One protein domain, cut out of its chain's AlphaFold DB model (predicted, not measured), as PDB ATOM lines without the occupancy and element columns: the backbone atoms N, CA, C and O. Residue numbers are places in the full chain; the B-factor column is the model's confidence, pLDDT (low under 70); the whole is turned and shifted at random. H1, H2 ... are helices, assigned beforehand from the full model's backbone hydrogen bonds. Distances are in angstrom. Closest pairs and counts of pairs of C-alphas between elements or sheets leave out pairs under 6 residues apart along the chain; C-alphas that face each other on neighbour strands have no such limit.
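This is residues 56 to 112 of the 112 residues of the protein "Aspartyl protease" of Lentilactobacillus parabuchneri (UniProt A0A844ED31). This is a rod with little regular structure: two short helices, H1 and H2, sit near one end, and the long link between them, residues 63 to 102, runs out to the other end in winding loops and folds back. A short antiparallel pairing of residues 70 to 71 with 100 to 101 ties the outgoing and returning parts of the link together. The printed part has 57 residues, with H1 then H2 and no named strand; the class is all helix, with 15 residues in named elements. It is only just compact, close to loose, with a radius of gyration of the C-alphas of 11.8 A, and spans 38 by 17 by 17 A.

H1, residues 56 to 62, begins at C-alpha 56 (39.609, -19.256, 43.342) and is 10.0 A long from first to last C-alpha. H2, residues 103 to 110, is 10.5 A long and ends at C-alpha 110 (29.428, -17.874, 49.869).

H1 and H2 are close but not clearly touching; their closest C-alphas, of Phe 62 and Ala 109, are 6.9 A apart. Their lines are about perpendicular, at 84 degrees. In H1 and H2 every O i to N i+4 pair is within hydrogen-bond range.

The C-alphas farthest apart, of Leu 82 and Glu 112, are 38.3 A apart. The printed part has no cut, and no printed residue is under 70 in pLDDT.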
ATOM      1  N   ASN A  56      39.232 -20.184  44.421       96.44
ATOM      2  CA  ASN A  56      39.609 -19.256  43.342       96.44
ATOM      3  C   ASN A  56      38.490 -19.082  42.292       96.44
ATOM      4  O   ASN A  56      38.119 -17.941  42.015       96.44
ATOM      5  N   PRO A  57      37.903 -20.148  41.707       96.62
ATOM      6  CA  PRO A  57      36.817 -19.984  40.735       96.62
ATOM      7  C   PRO A  57      35.635 -19.163  41.277       96.62
ATOM      8  O   PRO A  57      35.096 -18.307  40.574       96.62
ATOM      9  N   GLN A  58      35.271 -19.384  42.540       95.44
ATOM     10  CA  GLN A  58      34.171 -18.722  43.232       95.44
ATOM     11  C   GLN A  58      34.459 -17.229  43.394       95.44
ATOM     12  O   GLN A  58      33.642 -16.411  42.978       95.44
ATOM     13  N   ILE A  59      35.642 -16.849  43.891       97.12
ATOM     14  CA  ILE A  59      35.966 -15.428  44.082       97.12
ATOM     15  C   ILE A  59      36.035 -14.662  42.755       97.12
ATOM     16  O   ILE A  59      35.586 -13.522  42.694       97.12
ATOM     17  N   TYR A  60      36.492 -15.289  41.664       98.19
ATOM     18  CA  TYR A  60      36.463 -14.663  40.334       98.19
ATOM     19  C   TYR A  60      35.044 -14.546  39.760       98.19
ATOM     20  O   TYR A  60      34.777 -13.619  38.993       98.19
ATOM     21  N   LYS A  61      34.127 -15.455  40.120       97.50
ATOM     22  CA  LYS A  61      32.694 -15.309  39.816       97.50
ATOM     23  C   LYS A  61      32.100 -14.144  40.608       97.50
ATOM     24  O   LYS A  61      31.428 -13.302  40.020       97.50
ATOM     25  N   PHE A  62      32.376 -14.065  41.910       97.62
ATOM     26  CA  PHE A  62      31.840 -13.023  42.787       97.62
ATOM     27  C   PHE A  62      32.338 -11.628  42.414       97.62
ATOM     28  O   PHE A  62      31.556 -10.685  42.397       97.62
ATOM     29  N   ALA A  63      33.602 -11.514  42.013       98.06
ATOM     30  CA  ALA A  63      34.211 -10.255  41.601       98.06
ATOM     31  C   ALA A  63      33.545  -9.602  40.371       98.06
ATOM     32  O   ALA A  63      33.698  -8.407  40.149       98.06
ATOM     33  N   LYS A  64      32.803 -10.370  39.560       97.44
ATOM     34  CA  LYS A  64      32.073  -9.856  38.388       97.44
ATOM     35  C   LYS A  64      30.656  -9.373  38.709       97.44
ATOM     36  O   LYS A  64      29.986  -8.858  37.815       97.44
ATOM     37  N   ARG A  65      30.170  -9.592  39.932       96.94
ATOM     38  CA  ARG A  65      28.814  -9.208  40.340       96.94
ATOM     39  C   ARG A  65      28.741  -7.711  40.644       96.94
ATOM     40  O   ARG A  65      29.741  -7.094  41.004       96.94
ATOM     41  N   SER A  66      27.542  -7.139  40.550       94.81
ATOM     42  CA  SER A  66      27.285  -5.745  40.941       94.81
ATOM     43  C   SER A  66      27.472  -5.502  42.441       94.81
ATOM     44  O   SER A  66      27.822  -4.398  42.842       94.81
ATOM     45  N   ASP A  67      27.278  -6.532  43.261       95.88
ATOM     46  CA  ASP A  67      27.523  -6.557  44.705       95.88
ATOM     47  C   ASP A  67      28.842  -7.273  45.053       95.88
ATOM     48  O   ASP A  67      28.945  -7.964  46.065       95.88
ATOM     49  N   SER A  68      29.851  -7.133  44.184       97.69
ATOM     50  CA  SER A  68      31.173  -7.733  44.368       97.69
ATOM     51  C   SER A  68      31.738  -7.453  45.772       97.69
ATOM     52  O   SER A  68      31.796  -6.292  46.184       97.69
ATOM     53  N   PRO A  69      32.263  -8.475  46.475       97.88
ATOM     54  CA  PRO A  69      32.959  -8.281  47.747       97.88
ATOM     55  C   PRO A  69      34.386  -7.736  47.567       97.88
ATOM     56  O   PRO A  69      35.111  -7.537  48.541       97.88
ATOM     57  N   PHE A  70      34.820  -7.528  46.324       98.38
ATOM     58  CA  PHE A  70      36.140  -7.019  45.981       98.38
ATOM     59  C   PHE A  70      36.053  -5.591  45.462       98.38
ATOM     60  O   PHE A  70      35.204  -5.276  44.624       98.38
ATOM     61  N   LYS A  71      36.995  -4.762  45.912       97.81
ATOM     62  CA  LYS A  71      37.251  -3.425  45.382       97.81
ATOM     63  C   LYS A  71      38.544  -3.458  44.561       97.81
ATOM     64  O   LYS A  71      39.627  -3.477  45.159       97.81
ATOM     65  N   PRO A  72      38.453  -3.443  43.218       97.12
ATOM     66  CA  PRO A  72      39.625  -3.420  42.355       97.12
ATOM     67  C   PRO A  72      40.493  -2.198  42.628       97.12
ATOM     68  O   PRO A  72      39.998  -1.088  42.821       97.12
ATOM     69  N   LEU A  73      41.806  -2.409  42.624       96.62
ATOM     70  CA  LEU A  73      42.783  -1.327  42.626       96.62
ATOM     71  C   LEU A  73      43.237  -1.132  41.182       96.62
ATOM     72  O   LEU A  73      44.246  -1.701  40.760       96.62
ATOM     73  N   ASP A  74      42.464  -0.355  40.428       96.44
ATOM     74  CA  ASP A  74      42.585  -0.172  38.978       96.44
ATOM     75  C   ASP A  74      43.208   1.180  38.573       96.44
ATOM     76  O   ASP A  74      43.473   1.416  37.395       96.44
ATOM     77  N   SER A  75      43.511   2.048  39.545       95.75
ATOM     78  CA  SER A  75      44.239   3.302  39.320       95.75
ATOM     79  C   SER A  75      45.591   3.063  38.640       95.75
ATOM     80  O   SER A  75      46.212   2.017  38.803       95.75
ATOM     81  N   ARG A  76      46.103   4.058  37.911       93.56
ATOM     82  CA  ARG A  76      47.491   4.036  37.412       93.56
ATOM     83  C   ARG A  76      48.515   4.473  38.470       93.56
ATOM     84  O   ARG A  76      49.700   4.555  38.169       93.56
ATOM     85  N   THR A  77      48.061   4.807  39.675       92.88
ATOM     86  CA  THR A  77      48.878   5.357  40.760       92.88
ATOM     87  C   THR A  77      48.611   4.623  42.074       92.88
ATOM     88  O   THR A  77      47.477   4.243  42.366       92.88
ATOM     89  N   ASN A  78      49.658   4.477  42.894       88.44
ATOM     90  CA  ASN A  78      49.601   3.951  44.268       88.44
ATOM     91  C   ASN A  78      49.078   2.502  44.419       88.44
ATOM     92  O   ASN A  78      48.506   2.145  45.445       88.44
ATOM     93  N   ASN A  79      49.288   1.653  43.412       91.25
ATOM     94  CA  ASN A  79      48.882   0.238  43.381       91.25
ATOM     95  C   ASN A  79      49.776  -0.594  42.430       91.25
ATOM     96  O   ASN A  79      49.289  -1.399  41.629       91.25
ATOM     97  N   THR A  80      51.090  -0.363  42.500       92.44
ATOM     98  CA  THR A  80      52.105  -0.930  41.598       92.44
ATOM     99  C   THR A  80      53.119  -1.825  42.319       92.44
ATOM    100  O   THR A  80      53.324  -1.694  43.525       92.44
ATOM    101  N   ASN A  81      53.777  -2.720  41.576       92.44
ATOM    102  CA  ASN A  81      54.927  -3.518  42.017       92.44
ATOM    103  C   ASN A  81      56.183  -3.278  41.149       92.44
ATOM    104  O   ASN A  81      56.916  -4.219  40.850       92.44
ATOM    105  N   LEU A  82      56.409  -2.026  40.726       91.94
ATOM    106  CA  LEU A  82      57.455  -1.564  39.790       91.94
ATOM    107  C   LEU A  82      57.204  -1.917  38.316       91.94
ATOM    108  O   LEU A  82      57.512  -1.107  37.448       91.94
ATOM    109  N   TYR A  83      56.634  -3.089  38.027       93.31
ATOM    110  CA  TYR A  83      56.421  -3.569  36.653       93.31
ATOM    111  C   TYR A  83      54.968  -3.480  36.197       93.31
ATOM    112  O   TYR A  83      54.690  -3.250  35.021       93.31
ATOM    113  N   TYR A  84      54.036  -3.662  37.127       95.31
ATOM    114  CA  TYR A  84      52.609  -3.632  36.857       95.31
ATOM    115  C   TYR A  84      51.937  -2.556  37.693       95.31
ATOM    116  O   TYR A  84      52.343  -2.292  38.824       95.31
ATOM    117  N   THR A  85      50.902  -1.940  37.137       95.88
ATOM    118  CA  THR A  85      50.018  -0.990  37.814       95.88
ATOM    119  C   THR A  85      48.581  -1.266  37.390       95.88
ATOM    120  O   THR A  85      48.348  -1.985  36.413       95.88
ATOM    121  N   GLY A  86      47.614  -0.689  38.101       95.25
ATOM    122  CA  GLY A  86      46.213  -0.813  37.722       95.25
ATOM    123  C   GLY A  86      45.909  -0.204  36.352       95.25
ATOM    124  O   GLY A  86      46.584   0.705  35.857       95.25
ATOM    125  N   GLN A  87      44.875  -0.750  35.723       96.25
ATOM    126  CA  GLN A  87      44.331  -0.274  34.460       96.25
ATOM    127  C   GLN A  87      42.873   0.128  34.690       96.25
ATOM    128  O   GLN A  87      42.081  -0.762  35.000       96.25
ATOM    129  N   PRO A  88      42.498   1.409  34.515       96.56
ATOM    130  CA  PRO A  88      41.151   1.868  34.835       96.56
ATOM    131  C   PRO A  88      40.064   1.024  34.161       96.56
ATOM    132  O   PRO A  88      40.139   0.739  32.962       96.56
ATOM    133  N   GLY A  89      39.070   0.602  34.943       95.00
ATOM    134  CA  GLY A  89      37.972  -0.260  34.513       95.00
ATOM    135  C   GLY A  89      38.313  -1.753  34.416       95.00
ATOM    136  O   GLY A  89      37.447  -2.546  34.042       95.00
ATOM    137  N   LYS A  90      39.545  -2.180  34.728       96.75
ATOM    138  CA  LYS A  90      39.900  -3.605  34.784       96.75
ATOM    139  C   LYS A  90      39.677  -4.169  36.179       96.75
ATOM    140  O   LYS A  90      40.138  -3.631  37.176       96.75
ATOM    141  N   LEU A  91      39.035  -5.335  36.212       96.75
ATOM    142  CA  LEU A  91      38.772  -6.077  37.443       96.75
ATOM    143  C   LEU A  91      40.050  -6.604  38.115       96.75
ATOM    144  O   LEU A  91      40.084  -6.781  39.328       96.75
ATOM    145  N   TYR A  92      41.081  -6.892  37.321       97.31
ATOM    146  CA  TYR A  92      42.306  -7.533  37.778       97.31
ATOM    147  C   TYR A  92      43.521  -6.646  37.518       97.31
ATOM    148  O   TYR A  92      43.704  -6.145  36.408       97.31
ATOM    149  N   ASN A  93      44.372  -6.528  38.532       97.25
ATOM    150  CA  ASN A  93      45.680  -5.889  38.473       97.25
ATOM    151  C   ASN A  93      46.747  -6.912  38.892       97.25
ATOM    152  O   ASN A  93      46.657  -7.510  39.956       97.25
ATOM    153  N   GLN A  94      47.788  -7.101  38.089       96.12
ATOM    154  CA  GLN A  94      48.865  -8.062  38.338       96.12
ATOM    155  C   GLN A  94      49.629  -7.791  39.646       96.12
ATOM    156  O   GLN A  94      50.190  -8.724  40.215       96.12
ATOM    157  N   ALA A  95      49.634  -6.551  40.143       95.56
ATOM    158  CA  ALA A  95      50.253  -6.201  41.418       95.56
ATOM    159  C   ALA A  95      49.369  -6.528  42.638       95.56
ATOM    160  O   ALA A  95      49.897  -6.773  43.720       95.56
ATOM    161  N   THR A  96      48.038  -6.527  42.489       95.88
ATOM    162  CA  THR A  96      47.096  -6.573  43.630       95.88
ATOM    163  C   THR A  96      45.956  -7.584  43.476       95.88
ATOM    164  O   THR A  96      45.062  -7.640  44.316       95.88
ATOM    165  N   GLY A  97      45.934  -8.366  42.401       97.19
ATOM    166  CA  GLY A  97      44.852  -9.282  42.062       97.19
ATOM    167  C   GLY A  97      43.510  -8.572  41.877       97.19
ATOM    168  O   GLY A  97      43.404  -7.604  41.124       97.19
ATOM    169  N   LEU A  98      42.494  -9.049  42.603       97.88
ATOM    170  CA  LEU A  98      41.148  -8.461  42.664       97.88
ATOM    171  C   LEU A  98      41.071  -7.200  43.553       97.88
ATOM    172  O   LEU A  98      40.002  -6.613  43.694       97.88
ATOM    173  N   GLY A  99      42.193  -6.770  44.144       96.56
ATOM    174  CA  GLY A  99      42.275  -5.596  45.012       96.56
ATOM    175  C   GLY A  99      42.028  -5.930  46.482       96.56
ATOM    176  O   GLY A  99      42.558  -6.916  46.994       96.56
ATOM    177  N   THR A 100      41.266  -5.088  47.181       96.44
ATOM    178  CA  THR A 100      40.931  -5.304  48.600       96.44
ATOM    179  C   THR A 100      39.612  -6.048  48.746       96.44
ATOM    180  O   THR A 100      38.734  -5.934  47.892       96.44
ATOM    181  N   VAL A 101      39.455  -6.772  49.850       97.50
ATOM    182  CA  VAL A 101      38.299  -7.627  50.116       97.50
ATOM    183  C   VAL A 101      37.496  -7.113  51.308       97.50
ATOM    184  O   VAL A 101      38.068  -6.770  52.341       97.50
ATOM    185  N   ASP A 102      36.177  -7.083  51.162       97.44
ATOM    186  CA  ASP A 102      35.227  -6.992  52.267       97.44
ATOM    187  C   ASP A 102      34.840  -8.419  52.682       97.44
ATOM    188  O   ASP A 102      34.161  -9.140  51.948       97.44
ATOM    189  N   PHE A 103      35.306  -8.854  53.855       95.25
ATOM    190  CA  PHE A 103      35.064 -10.217  54.332       95.25
ATOM    191  C   PHE A 103      33.606 -10.476  54.726       95.25
ATOM    192  O   PHE A 103      33.161 -11.620  54.638       95.25
ATOM    193  N   THR A 104      32.843  -9.448  55.109       94.25
ATOM    194  CA  THR A 104      31.414  -9.587  55.412       94.25
ATOM    195  C   THR A 104      30.628  -9.826  54.128       94.25
ATOM    196  O   THR A 104      29.847 -10.779  54.052       94.25
ATOM    197  N   ALA A 105      30.884  -9.025  53.091       96.31
ATOM    198  CA  ALA A 105      30.285  -9.228  51.773       96.31
ATOM    199  C   ALA A 105      30.723 -10.566  51.154       96.31
ATOM    200  O   ALA A 105      29.915 -11.265  50.544       96.31
ATOM    201  N   LEU A 106      31.986 -10.964  51.352       95.62
ATOM    202  CA  LEU A 106      32.489 -12.244  50.860       95.62
ATOM    203  C   LEU A 106      31.784 -13.422  51.535       95.62
ATOM    204  O   LEU A 106      31.372 -14.350  50.845       95.62
ATOM    205  N   ASN A 107      31.598 -13.369  52.859       94.00
ATOM    206  CA  ASN A 107      30.853 -14.393  53.589       94.00
ATOM    207  C   ASN A 107      29.416 -14.519  53.084       94.00
ATOM    208  O   ASN A 107      28.932 -15.630  52.880       94.00
ATOM    209  N   LYS A 108      28.752 -13.384  52.838       93.50
ATOM    210  CA  LYS A 108      27.409 -13.355  52.252       93.50
ATOM    211  C   LYS A 108      27.395 -14.052  50.890       93.50
ATOM    212  O   LYS A 108      26.588 -14.945  50.689       93.50
ATOM    213  N   ALA A 109      28.341 -13.729  50.006       94.00
ATOM    214  CA  ALA A 109      28.426 -14.321  48.670       94.00
ATOM    215  C   ALA A 109      28.657 -15.848  48.667       94.00
ATOM    216  O   ALA A 109      28.280 -16.506  47.700       94.00
ATOM    217  N   PHE A 110      29.271 -16.418  49.712       92.50
ATOM    218  CA  PHE A 110      29.428 -17.874  49.869       92.50
ATOM    219  C   PHE A 110      28.189 -18.589  50.422       92.50
ATOM    220  O   PHE A 110      28.131 -19.814  50.337       92.50
ATOM    221  N   ASN A 111      27.232 -17.852  50.989       90.00
ATOM    222  CA  ASN A 111      26.033 -18.386  51.640       90.00
ATOM    223  C   ASN A 111      24.731 -18.104  50.865       90.00
ATOM    224  O   ASN A 111      23.650 -18.409  51.364       90.00
ATOM    225  N   GLU A 112      24.833 -17.500  49.682       83.94
ATOM    226  CA  GLU A 112      23.733 -17.297  48.729       83.94
ATOM    227  C   GLU A 112      23.630 -18.461  47.741       83.94
ATOM    228  O   GLU A 112      22.484 -18.887  47.471       83.94
TER     229      GLU A 112